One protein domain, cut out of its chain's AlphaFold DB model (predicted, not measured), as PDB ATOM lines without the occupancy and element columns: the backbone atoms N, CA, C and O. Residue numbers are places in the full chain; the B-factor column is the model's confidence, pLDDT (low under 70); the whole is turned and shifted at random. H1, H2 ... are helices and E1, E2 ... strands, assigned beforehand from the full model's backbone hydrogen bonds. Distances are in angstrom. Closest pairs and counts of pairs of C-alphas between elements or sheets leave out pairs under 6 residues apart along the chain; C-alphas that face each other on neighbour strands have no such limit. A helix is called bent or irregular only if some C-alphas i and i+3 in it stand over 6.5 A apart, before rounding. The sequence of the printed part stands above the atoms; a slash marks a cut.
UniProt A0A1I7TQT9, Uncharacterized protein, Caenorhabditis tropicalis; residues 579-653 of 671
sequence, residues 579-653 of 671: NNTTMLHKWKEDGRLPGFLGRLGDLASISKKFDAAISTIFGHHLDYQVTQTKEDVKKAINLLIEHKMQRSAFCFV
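This is residues 579 to 653 of the 671 residues of an uncharacterized protein of Caenorhabditis tropicalis (UniProt A0A1I7TQT9). A small three-stranded sheet has helices H1 and H4 packed on it at one end of the domain, while H2, the link after it and H3 form an arm that runs out from the other end and folds back. Residues 607 to 613, at the tip of this arm, stick out. The printed part has 75 residues with four named helices and three named strands, along the chain H1 E1 H2 H3 E2 H4 E3; the mixed sheet runs E1 E2 E3, and the class is mostly helix. It is only just compact, close to loose, with a radius of gyration of the C-alphas of 13.3 A and an elongated outline of 41 by 21 by 20 A.

H1 covers residues 579 to 589, 15.9 A long, from C-alpha 579 at (-38.973, -108.003, 10.584). E1 is residues 596 to 599, H2 600 to 603. H3, residues 611 to 623, 14.9 A, is irregular: C-alphas 617 and 620 are 9.0 A apart. E2 is residues 625 to 627, H4 630 to 642, 18.8 A, and E3 650 to 652, ending at C-alpha 652 (-36.030, -88.129, 4.676).

E2 is antiparallel to E1, with N 597 and O 626 2.8 A apart, and parallel to E3, with N 627 and O 651 2.9 A apart, both within hydrogen-bond range. E2, H4 and E3 form a strand-helix-strand unit, two parallel neighbour strands with a helix between, its crossover right-handed. H4 is over E2 at a height over the sheet of 10.1 A, only just slantwise at 31 degrees on the local plane. H1 is on the sheet, its closest C-alphas to E1 being Lys 588 and Phe 596, 6.4 A. H1 and H4 are close but not clearly touching, Leu 584 to Ala 636 being the closest C-alphas at 7.7 A. H3 touches H2 with residues 621 to 623 alone, closest at the C-alphas of Gly 601 and Leu 622, 4.8 A; with the same residues it only grazes the sheet. Every O i to N i+4 pair is within hydrogen-bond range in H4, 6 of 7 in H1 and 5 of 9 in H3; H2 is too short for one.

The C-alphas of Lys 609 and Glu 642 are the two farthest apart, 42.0 A. The printed part has no cut, and no link is long. The mean pLDDT of the printed part is 72.9; it is under 70 at residues 579 to 581, 601, 604 to 618, 620 and 645 to 647.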
ATOM      1  N   ASN A 579     -40.336-107.790  10.072       62.56
ATOM      2  CA  ASN A 579     -38.973-108.003  10.584       62.56
ATOM      3  C   ASN A 579     -37.976-106.861  10.287       62.56
ATOM      4  O   ASN A 579     -37.064-106.625  11.082       62.56
ATOM      5  N   ASN A 580     -38.131-106.126   9.180       64.50
ATOM      6  CA  ASN A 580     -37.195-105.050   8.817       64.50
ATOM      7  C   ASN A 580     -37.348-103.811   9.717       64.50
ATOM      8  O   ASN A 580     -36.350-103.221  10.133       64.50
ATOM      9  N   THR A 581     -38.582-103.429  10.052       66.62
ATOM     10  CA  THR A 581     -38.868-102.236  10.864       66.62
ATOM     11  C   THR A 581     -38.414-102.432  12.311       66.62
ATOM     12  O   THR A 581     -37.769-101.550  12.877       66.62
ATOM     13  N   THR A 582     -38.620-103.620  12.889       70.38
ATOM     14  CA  THR A 582     -38.169-103.932  14.256       70.38
ATOM     15  C   THR A 582     -36.645-103.859  14.406       70.38
ATOM     16  O   THR A 582     -36.147-103.406  15.435       70.38
ATOM     17  N   MET A 583     -35.879-104.256  13.384       71.94
ATOM     18  CA  MET A 583     -34.410-104.198  13.428       71.94
ATOM     19  C   MET A 583     -33.868-102.768  13.287       71.94
ATOM     20  O   MET A 583     -32.912-102.412  13.974       71.94
ATOM     21  N   LEU A 584     -34.512-101.920  12.476       73.50
ATOM     22  CA  LEU A 584     -34.160-100.497  12.366       73.50
ATOM     23  C   LEU A 584     -34.408 -99.739  13.682       73.50
ATOM     24  O   LEU A 584     -33.597 -98.894  14.064       73.50
ATOM     25  N   HIS A 585     -35.472-100.085  14.416       74.31
ATOM     26  CA  HIS A 585     -35.721 -99.550  15.758       74.31
ATOM     27  C   HIS A 585     -34.654 -99.982  16.772       74.31
ATOM     28  O   HIS A 585     -34.167 -99.140  17.524       74.31
ATOM     29  N   LYS A 586     -34.203-101.242  16.736       77.38
ATOM     30  CA  LYS A 586     -33.095-101.704  17.590       77.38
ATOM     31  C   LYS A 586     -31.791-100.955  17.310       77.38
ATOM     32  O   LYS A 586     -31.120-100.526  18.235       77.38
ATOM     33  N   TRP A 587     -31.456-100.700  16.044       77.88
ATOM     34  CA  TRP A 587     -30.244 -99.937  15.708       77.88
ATOM     35  C   TRP A 587     -30.317 -98.452  16.075       77.88
ATOM     36  O   TRP A 587     -29.273 -97.814  16.242       77.88
ATOM     37  N   LYS A 588     -31.525 -97.899  16.222       77.62
ATOM     38  CA  LYS A 588     -31.737 -96.581  16.828       77.62
ATOM     39  C   LYS A 588     -31.475 -96.622  18.335       77.62
ATOM     40  O   LYS A 588     -30.756 -95.759  18.828       77.62
ATOM     41  N   GLU A 589     -32.020 -97.613  19.042       72.50
ATOM     42  CA  GLU A 589     -31.810 -97.800  20.489       72.50
ATOM     43  C   GLU A 589     -30.336 -98.062  20.829       72.50
ATOM     44  O   GLU A 589     -29.811 -97.480  21.776       72.50
ATOM     45  N   ASP A 590     -29.633 -98.821  19.986       76.56
ATOM     46  CA  ASP A 590     -28.192 -99.084  20.098       76.56
ATOM     47  C   ASP A 590     -27.313 -97.873  19.698       76.56
ATOM     48  O   ASP A 590     -26.084 -97.956  19.714       76.56
ATOM     49  N   GLY A 591     -27.910 -96.751  19.275       71.94
ATOM     50  CA  GLY A 591     -27.203 -95.520  18.898       71.94
ATOM     51  C   GLY A 591     -26.467 -95.565  17.551       71.94
ATOM     52  O   GLY A 591     -25.771 -94.612  17.199       71.94
ATOM     53  N   ARG A 592     -26.623 -96.639  16.762       75.94
ATOM     54  CA  ARG A 592     -25.981 -96.809  15.439       75.94
ATOM     55  C   ARG A 592     -26.677 -95.992  14.340       75.94
ATOM     56  O   ARG A 592     -26.045 -95.646  13.343       75.94
ATOM     57  N   LEU A 593     -27.958 -95.663  14.531       74.81
ATOM     58  CA  LEU A 593     -28.800 -94.860  13.632       74.81
ATOM     59  C   LEU A 593     -29.602 -93.796  14.416       74.81
ATOM     60  O   LEU A 593     -30.821 -93.906  14.550       74.81
ATOM     61  N   PRO A 594     -28.951 -92.738  14.936       70.19
ATOM     62  CA  PRO A 594     -29.628 -91.721  15.748       70.19
ATOM     63  C   PRO A 594     -30.630 -90.876  14.941       70.19
ATOM     64  O   PRO A 594     -31.602 -90.371  15.497       70.19
ATOM     65  N   GLY A 595     -30.425 -90.754  13.625       72.31
ATOM     66  CA  GLY A 595     -31.292 -89.994  12.720       72.31
ATOM     67  C   GLY A 595     -32.553 -90.729  12.249       72.31
ATOM     68  O   GLY A 595     -33.276 -90.189  11.417       72.31
ATOM     69  N   PHE A 596     -32.837 -91.948  12.724       82.25
ATOM     70  CA  PHE A 596     -34.048 -92.695  12.359       82.25
ATOM     71  C   PHE A 596     -35.249 -92.278  13.228       82.25
ATOM     72  O   PHE A 596     -35.209 -92.342  14.458       82.25
ATOM     73  N   LEU A 597     -36.339 -91.836  12.601       74.25
ATOM     74  CA  LEU A 597     -37.523 -91.326  13.299       74.25
ATOM     75  C   LEU A 597     -38.560 -92.428  13.547       74.25
ATOM     76  O   LEU A 597     -39.096 -92.489  14.652       74.25
ATOM     77  N   GLY A 598     -38.761 -93.332  12.587       75.81
ATOM     78  CA  GLY A 598     -39.748 -94.415  12.648       75.81
ATOM     79  C   GLY A 598     -40.433 -94.622  11.296       75.81
ATOM     80  O   GLY A 598     -40.032 -94.025  10.296       75.81
ATOM     81  N   ARG A 599     -41.474 -95.453  11.246       80.62
ATOM     82  CA  ARG A 599     -42.314 -95.627  10.049       80.62
ATOM     83  C   ARG A 599     -43.292 -94.457   9.902       80.62
ATOM     84  O   ARG A 599     -43.816 -93.962  10.894       80.62
ATOM     85  N   LEU A 600     -43.572 -94.035   8.667       74.25
ATOM     86  CA  LEU A 600     -44.430 -92.878   8.385       74.25
ATOM     87  C   LEU A 600     -45.838 -93.014   8.997       74.25
ATOM     88  O   LEU A 600     -46.344 -92.046   9.558       74.25
ATOM     89  N   GLY A 601     -46.433 -94.211   8.943       69.69
ATOM     90  CA  GLY A 601     -47.734 -94.496   9.561       69.69
ATOM     91  C   GLY A 601     -47.758 -94.375  11.089       69.69
ATOM     92  O   GLY A 601     -48.779 -93.992  11.643       69.69
ATOM     93  N   ASP A 602     -46.632 -94.619  11.763       70.75
ATOM     94  CA  ASP A 602     -46.542 -94.515  13.228       70.75
ATOM     95  C   ASP A 602     -46.283 -93.065  13.682       70.75
ATOM     96  O   ASP A 602     -46.510 -92.709  14.838       70.75
ATOM     97  N   LEU A 603     -45.803 -92.214  12.769       70.38
ATOM     98  CA  LEU A 603     -45.456 -90.813  13.028       70.38
ATOM     99  C   LEU A 603     -46.619 -89.840  12.778       70.38
ATOM    100  O   LEU A 603     -46.521 -88.672  13.160       70.38
ATOM    101  N   ALA A 604     -47.709 -90.291  12.153       63.94
ATOM    102  CA  ALA A 604     -48.884 -89.477  11.861       63.94
ATOM    103  C   ALA A 604     -50.130 -90.047  12.552       63.94
ATOM    104  O   ALA A 604     -50.454 -91.219  12.406       63.94
ATOM    105  N   SER A 605     -50.870 -89.202  13.276       59.66
ATOM    106  CA  SER A 605     -52.178 -89.581  13.822       59.66
ATOM    107  C   SER A 605     -53.285 -89.189  12.844       59.66
ATOM    108  O   SER A 605     -53.378 -88.032  12.433       59.66
ATOM    109  N   ILE A 606     -54.112 -90.156  12.448       68.38
ATOM    110  CA  ILE A 606     -55.245 -89.945  11.543       68.38
ATOM    111  C   ILE A 606     -56.541 -90.063  12.353       68.38
ATOM    112  O   ILE A 606     -56.699 -90.959  13.182       68.38
ATOM    113  N   SER A 607     -57.496 -89.157  12.125       63.88
ATOM    114  CA  SER A 607     -58.829 -89.258  12.731       63.88
ATOM    115  C   SER A 607     -59.568 -90.494  12.209       63.88
ATOM    116  O   SER A 607     -59.638 -90.705  10.998       63.88
ATOM    117  N   LYS A 608     -60.192 -91.271  13.110       62.66
ATOM    118  CA  LYS A 608     -60.901 -92.534  12.801       62.66
ATOM    119  C   LYS A 608     -61.908 -92.432  11.648       62.66
ATOM    120  O   LYS A 608     -62.158 -93.425  10.976       62.66
ATOM    121  N   LYS A 609     -62.476 -91.245  11.395       67.06
ATOM    122  CA  LYS A 609     -63.409 -91.008  10.276       67.06
ATOM    123  C   LYS A 609     -62.758 -91.122   8.891       67.06
ATOM    124  O   LYS A 609     -63.454 -91.450   7.938       67.06
ATOM    125  N   PHE A 610     -61.457 -90.859   8.770       64.50
ATOM    126  CA  PHE A 610     -60.738 -90.814   7.487       64.50
ATOM    127  C   PHE A 610     -59.711 -91.939   7.318       64.50
ATOM    128  O   PHE A 610     -59.071 -92.030   6.274       64.50
ATOM    129  N   ASP A 611     -59.581 -92.812   8.317       63.69
ATOM    130  CA  ASP A 611     -58.567 -93.867   8.371       63.69
ATOM    131  C   ASP A 611     -58.677 -94.852   7.195       63.69
ATOM    132  O   ASP A 611     -57.704 -95.109   6.487       63.69
ATOM    133  N   ALA A 612     -59.897 -95.304   6.882       61.81
ATOM    134  CA  ALA A 612     -60.140 -96.195   5.748       61.81
ATOM    135  C   ALA A 612     -59.810 -95.537   4.394       61.81
ATOM    136  O   ALA A 612     -59.254 -96.188   3.510       61.81
ATOM    137  N   ALA A 613     -60.104 -94.244   4.225       65.38
ATOM    138  CA  ALA A 613     -59.829 -93.529   2.979       65.38
ATOM    139  C   ALA A 613     -58.326 -93.267   2.797       65.38
ATOM    140  O   ALA A 613     -57.778 -93.521   1.726       65.38
ATOM    141  N   ILE A 614     -57.642 -92.815   3.851       64.12
ATOM    142  CA  ILE A 614     -56.212 -92.488   3.812       64.12
ATOM    143  C   ILE A 614     -55.365 -93.763   3.699       64.12
ATOM    144  O   ILE A 614     -54.437 -93.792   2.891       64.12
ATOM    145  N   SER A 615     -55.722 -94.845   4.398       64.94
ATOM    146  CA  SER A 615     -55.041 -96.143   4.275       64.94
ATOM    147  C   SER A 615     -55.202 -96.767   2.884       64.94
ATOM    148  O   SER A 615     -54.269 -97.391   2.381       64.94
ATOM    149  N   THR A 616     -56.342 -96.545   2.222       64.81
ATOM    150  CA  THR A 616     -56.578 -97.032   0.851       64.81
ATOM    151  C   THR A 616     -55.824 -96.203  -0.195       64.81
ATOM    152  O   THR A 616     -55.302 -96.769  -1.151       64.81
ATOM    153  N   ILE A 617     -55.729 -94.877  -0.014       64.31
ATOM    154  CA  ILE A 617     -55.032 -93.974  -0.949       64.31
ATOM    155  C   ILE A 617     -53.509 -94.080  -0.807       64.31
ATOM    156  O   ILE A 617     -52.802 -94.155  -1.810       64.31
ATOM    157  N   PHE A 618     -52.989 -94.069   0.423       63.16
ATOM    158  CA  PHE A 618     -51.544 -94.044   0.655       63.16
ATOM    159  C   PHE A 618     -50.917 -95.436   0.738       63.16
ATOM    160  O   PHE A 618     -49.733 -95.542   0.435       63.16
ATOM    161  N   GLY A 619     -51.667 -96.494   1.080       71.06
ATOM    162  CA  GLY A 619     -51.242 -97.899   0.987       71.06
ATOM    163  C   GLY A 619     -49.768 -98.138   1.347       71.06
ATOM    164  O   GLY A 619     -49.345 -97.914   2.478       71.06
ATOM    165  N   HIS A 620     -48.966 -98.533   0.351       64.94
ATOM    166  CA  HIS A 620     -47.530 -98.821   0.491       64.94
ATOM    167  C   HIS A 620     -46.648 -97.623   0.900       64.94
ATOM    168  O   HIS A 620     -45.530 -97.823   1.370       64.94
ATOM    169  N   HIS A 621     -47.109 -96.382   0.737       70.19
ATOM    170  CA  HIS A 621     -46.366 -95.180   1.131       70.19
ATOM    171  C   HIS A 621     -46.377 -94.935   2.647       70.19
ATOM    172  O   HIS A 621     -45.450 -94.312   3.162       70.19
ATOM    173  N   LEU A 622     -47.360 -95.471   3.382       70.31
ATOM    174  CA  LEU A 622     -47.384 -95.426   4.854       70.31
ATOM    175  C   LEU A 622     -46.304 -96.327   5.485       70.31
ATOM    176  O   LEU A 622     -45.981 -96.184   6.666       70.31
ATOM    177  N   ASP A 623     -45.703 -97.215   4.687       71.12
ATOM    178  CA  ASP A 623     -44.653 -98.154   5.099       71.12
ATOM    179  C   ASP A 623     -43.239 -97.571   4.987       71.12
ATOM    180  O   ASP A 623     -42.257 -98.242   5.324       71.12
ATOM    181  N   TYR A 624     -43.117 -96.322   4.530       81.88
ATOM    182  CA  TYR A 624     -41.823 -95.680   4.336       81.88
ATOM    183  C   TYR A 624     -41.129 -95.426   5.675       81.88
ATOM    184  O   TYR A 624     -41.717 -94.927   6.635       81.88
ATOM    185  N   GLN A 625     -39.848 -95.775   5.722       83.06
ATOM    186  CA  GLN A 625     -38.981 -95.612   6.881       83.06
ATOM    187  C   GLN A 625     -38.409 -94.188   6.887       83.06
ATOM    188  O   GLN A 625     -37.699 -93.802   5.959       83.06
ATOM    189  N   VAL A 626     -38.736 -93.393   7.905       81.75
ATOM    190  CA  VAL A 626     -38.440 -91.956   7.948       81.75
ATOM    191  C   VAL A 626     -37.130 -91.682   8.694       81.75
ATOM    192  O   VAL A 626     -36.956 -92.110   9.837       81.75
ATOM    193  N   THR A 627     -36.215 -90.931   8.078       81.62
ATOM    194  CA  THR A 627     -34.969 -90.441   8.696       81.62
ATOM    195  C   THR A 627     -34.872 -88.911   8.651       81.62
ATOM    196  O   THR A 627     -35.573 -88.246   7.892       81.62
ATOM    197  N   GLN A 628     -33.999 -88.322   9.468       78.12
ATOM    198  CA  GLN A 628     -33.822 -86.867   9.539       78.12
ATOM    199  C   GLN A 628     -33.026 -86.314   8.354       78.12
ATOM    200  O   GLN A 628     -33.443 -85.335   7.748       78.12
ATOM    201  N   THR A 629     -31.901 -86.938   7.993       80.25
ATOM    202  CA  THR A 629     -31.029 -86.434   6.919       80.25
ATOM    203  C   THR A 629     -30.832 -87.457   5.804       80.25
ATOM    204  O   THR A 629     -31.017 -88.665   5.988       80.25
ATOM    205  N   LYS A 630     -30.400 -86.979   4.631       78.25
ATOM    206  CA  LYS A 630     -30.029 -87.832   3.493       78.25
ATOM    207  C   LYS A 630     -28.824 -88.737   3.791       78.25
ATOM    208  O   LYS A 630     -28.705 -89.819   3.210       78.25
ATOM    209  N   GLU A 631     -27.932 -88.321   4.686       77.88
ATOM    210  CA  GLU A 631     -26.785 -89.132   5.108       77.88
ATOM    211  C   GLU A 631     -27.213 -90.320   5.977       77.88
ATOM    212  O   GLU A 631     -26.664 -91.415   5.835       77.88
ATOM    213  N   ASP A 632     -28.249 -90.145   6.798       79.12
ATOM    214  CA  ASP A 632     -28.792 -91.212   7.643       79.12
ATOM    215  C   ASP A 632     -29.521 -92.288   6.829       79.12
ATOM    216  O   ASP A 632     -29.406 -93.471   7.147       79.12
ATOM    217  N   VAL A 633     -30.174 -91.917   5.717       79.88
ATOM    218  CA  VAL A 633     -30.738 -92.891   4.758       79.88
ATOM    219  C   VAL A 633     -29.640 -93.797   4.202       79.88
ATOM    220  O   VAL A 633     -29.793 -95.016   4.161       79.88
ATOM    221  N   LYS A 634     -28.507 -93.216   3.788       81.00
ATOM    222  CA  LYS A 634     -27.385 -93.990   3.236       81.00
ATOM    223  C   LYS A 634     -26.788 -94.934   4.277       81.00
ATOM    224  O   LYS A 634     -26.503 -96.084   3.953       81.00
ATOM    225  N   LYS A 635     -26.648 -94.480   5.528       80.69
ATOM    226  CA  LYS A 635     -26.198 -95.326   6.645       80.69
ATOM    227  C   LYS A 635     -27.177 -96.472   6.918       80.69
ATOM    228  O   LYS A 635     -26.736 -97.607   7.072       80.69
ATOM    229  N   ALA A 636     -28.485 -96.208   6.903       78.12
ATOM    230  CA  ALA A 636     -29.511 -97.232   7.107       78.12
ATOM    231  C   ALA A 636     -29.518 -98.289   5.997       78.12
ATOM    232  O   ALA A 636     -29.584 -99.484   6.277       78.12
ATOM    233  N   ILE A 637     -29.389 -97.860   4.739       81.06
ATOM    234  CA  ILE A 637     -29.314 -98.769   3.590       81.06
ATOM    235  C   ILE A 637     -28.051 -99.635   3.661       81.06
ATOM    236  O   ILE A 637     -28.139-100.845   3.462       81.06
ATOM    237  N   ASN A 638     -26.894 -99.053   3.991       81.38
ATOM    238  CA  ASN A 638     -25.647 -99.812   4.109       81.38
ATOM    239  C   ASN A 638     -25.720-100.864   5.228       81.38
ATOM    240  O   ASN A 638     -25.333-102.007   5.002       81.38
ATOM    241  N   LEU A 639     -26.305-100.525   6.381       79.38
ATOM    242  CA  LEU A 639     -26.501-101.469   7.488       79.38
ATOM    243  C   LEU A 639     -27.472-102.608   7.131       79.38
ATOM    244  O   LEU A 639     -27.238-103.761   7.498       79.38
ATOM    245  N   LEU A 640     -28.532-102.326   6.367       78.81
ATOM    246  CA  LEU A 640     -29.433-103.370   5.866       78.81
ATOM    247  C   LEU A 640     -28.737-104.316   4.878       78.81
ATOM    248  O   LEU A 640     -28.990-105.523   4.908       78.81
ATOM    249  N   ILE A 641     -27.849-103.790   4.029       79.69
ATOM    250  CA  ILE A 641     -27.068-104.589   3.075       79.69
ATOM    251  C   ILE A 641     -26.035-105.457   3.807       79.69
ATOM    252  O   ILE A 641     -25.930-106.647   3.506       79.69
ATOM    253  N   GLU A 642     -25.321-104.910   4.796       78.88
ATOM    254  CA  GLU A 642     -24.345-105.651   5.615       78.88
ATOM    255  C   GLU A 642     -24.979-106.842   6.345       78.88
ATOM    256  O   GLU A 642     -24.401-107.928   6.396       78.88
ATOM    257  N   HIS A 643     -26.207-106.674   6.843       76.44
ATOM    258  CA  HIS A 643     -26.953-107.727   7.531       76.44
ATOM    259  C   HIS A 643     -27.809-108.612   6.597       76.44
ATOM    260  O   HIS A 643     -28.575-109.440   7.087       76.44
ATOM    261  N   LYS A 644     -27.657-108.489   5.265       71.69
ATOM    262  CA  LYS A 644     -28.381-109.262   4.227       71.69
ATOM    263  C   LYS A 644     -29.913-109.216   4.350       71.69
ATOM    264  O   LYS A 644     -30.595-110.201   4.068       71.69
ATOM    265  N   MET A 645     -30.461-108.069   4.741       69.50
ATOM    266  CA  MET A 645     -31.907-107.862   4.869       69.50
ATOM    267  C   MET A 645     -32.530-107.415   3.532       69.50
ATOM    268  O   MET A 645     -31.847-106.893   2.649       69.50
ATOM    269  N   GLN A 646     -33.838-107.635   3.350       65.62
ATOM    270  CA  GLN A 646     -34.542-107.261   2.112       65.62
ATOM    271  C   GLN A 646     -34.693-105.732   1.955       65.62
ATOM    272  O   GLN A 646     -34.668-104.979   2.929       65.62
ATOM    273  N   ARG A 647     -34.869-105.265   0.707       67.12
ATOM    274  CA  ARG A 647     -34.987-103.835   0.358       67.12
ATOM    275  C   ARG A 647     -36.171-103.183   1.081       67.12
ATOM    276  O   ARG A 647     -37.278-103.705   1.030       67.12
ATOM    277  N   SER A 648     -35.938-102.025   1.694       72.00
ATOM    278  CA  SER A 648     -36.969-101.204   2.347       72.00
ATOM    279  C   SER A 648     -36.986 -99.801   1.737       72.00
ATOM    280  O   SER A 648     -35.940 -99.299   1.320       72.00
ATOM    281  N   ALA A 649     -38.164 -99.181   1.652       76.50
ATOM    282  CA  ALA A 649     -38.321 -97.824   1.131       76.50
ATOM    283  C   ALA A 649     -38.108 -96.789   2.248       76.50
ATOM    284  O   ALA A 649     -38.664 -96.928   3.336       76.50
ATOM    285  N   PHE A 650     -37.306 -95.757   1.973       79.44
ATOM    286  CA  PHE A 650     -36.947 -94.710   2.934       79.44
ATOM    287  C   PHE A 650     -37.425 -93.331   2.474       79.44
ATOM    288  O   PHE A 650     -37.426 -93.033   1.280       79.44
ATOM    289  N   CYS A 651     -37.768 -92.474   3.434       78.75
ATOM    290  CA  CYS A 651     -38.090 -91.062   3.244       78.75
ATOM    291  C   CYS A 651     -37.239 -90.221   4.208       78.75
ATOM    292  O   CYS A 651     -36.967 -90.666   5.319       78.75
ATOM    293  N   PHE A 652     -36.804 -89.025   3.809       77.25
ATOM    294  CA  PHE A 652     -36.030 -88.129   4.676       77.25
ATOM    295  C   PHE A 652     -36.692 -86.758   4.790       77.25
ATOM    296  O   PHE A 652     -37.275 -86.265   3.825       77.25
ATOM    297  N   VAL A 653     -36.601 -86.150   5.972       70.69
ATOM    298  CA  VAL A 653     -37.238 -84.865   6.290       70.69
ATOM    299  C   VAL A 653     -36.187 -83.751   6.288       70.69
ATOM    300  O   VAL A 653     -35.749 -83.289   7.338       70.69
TER     301      VAL A 653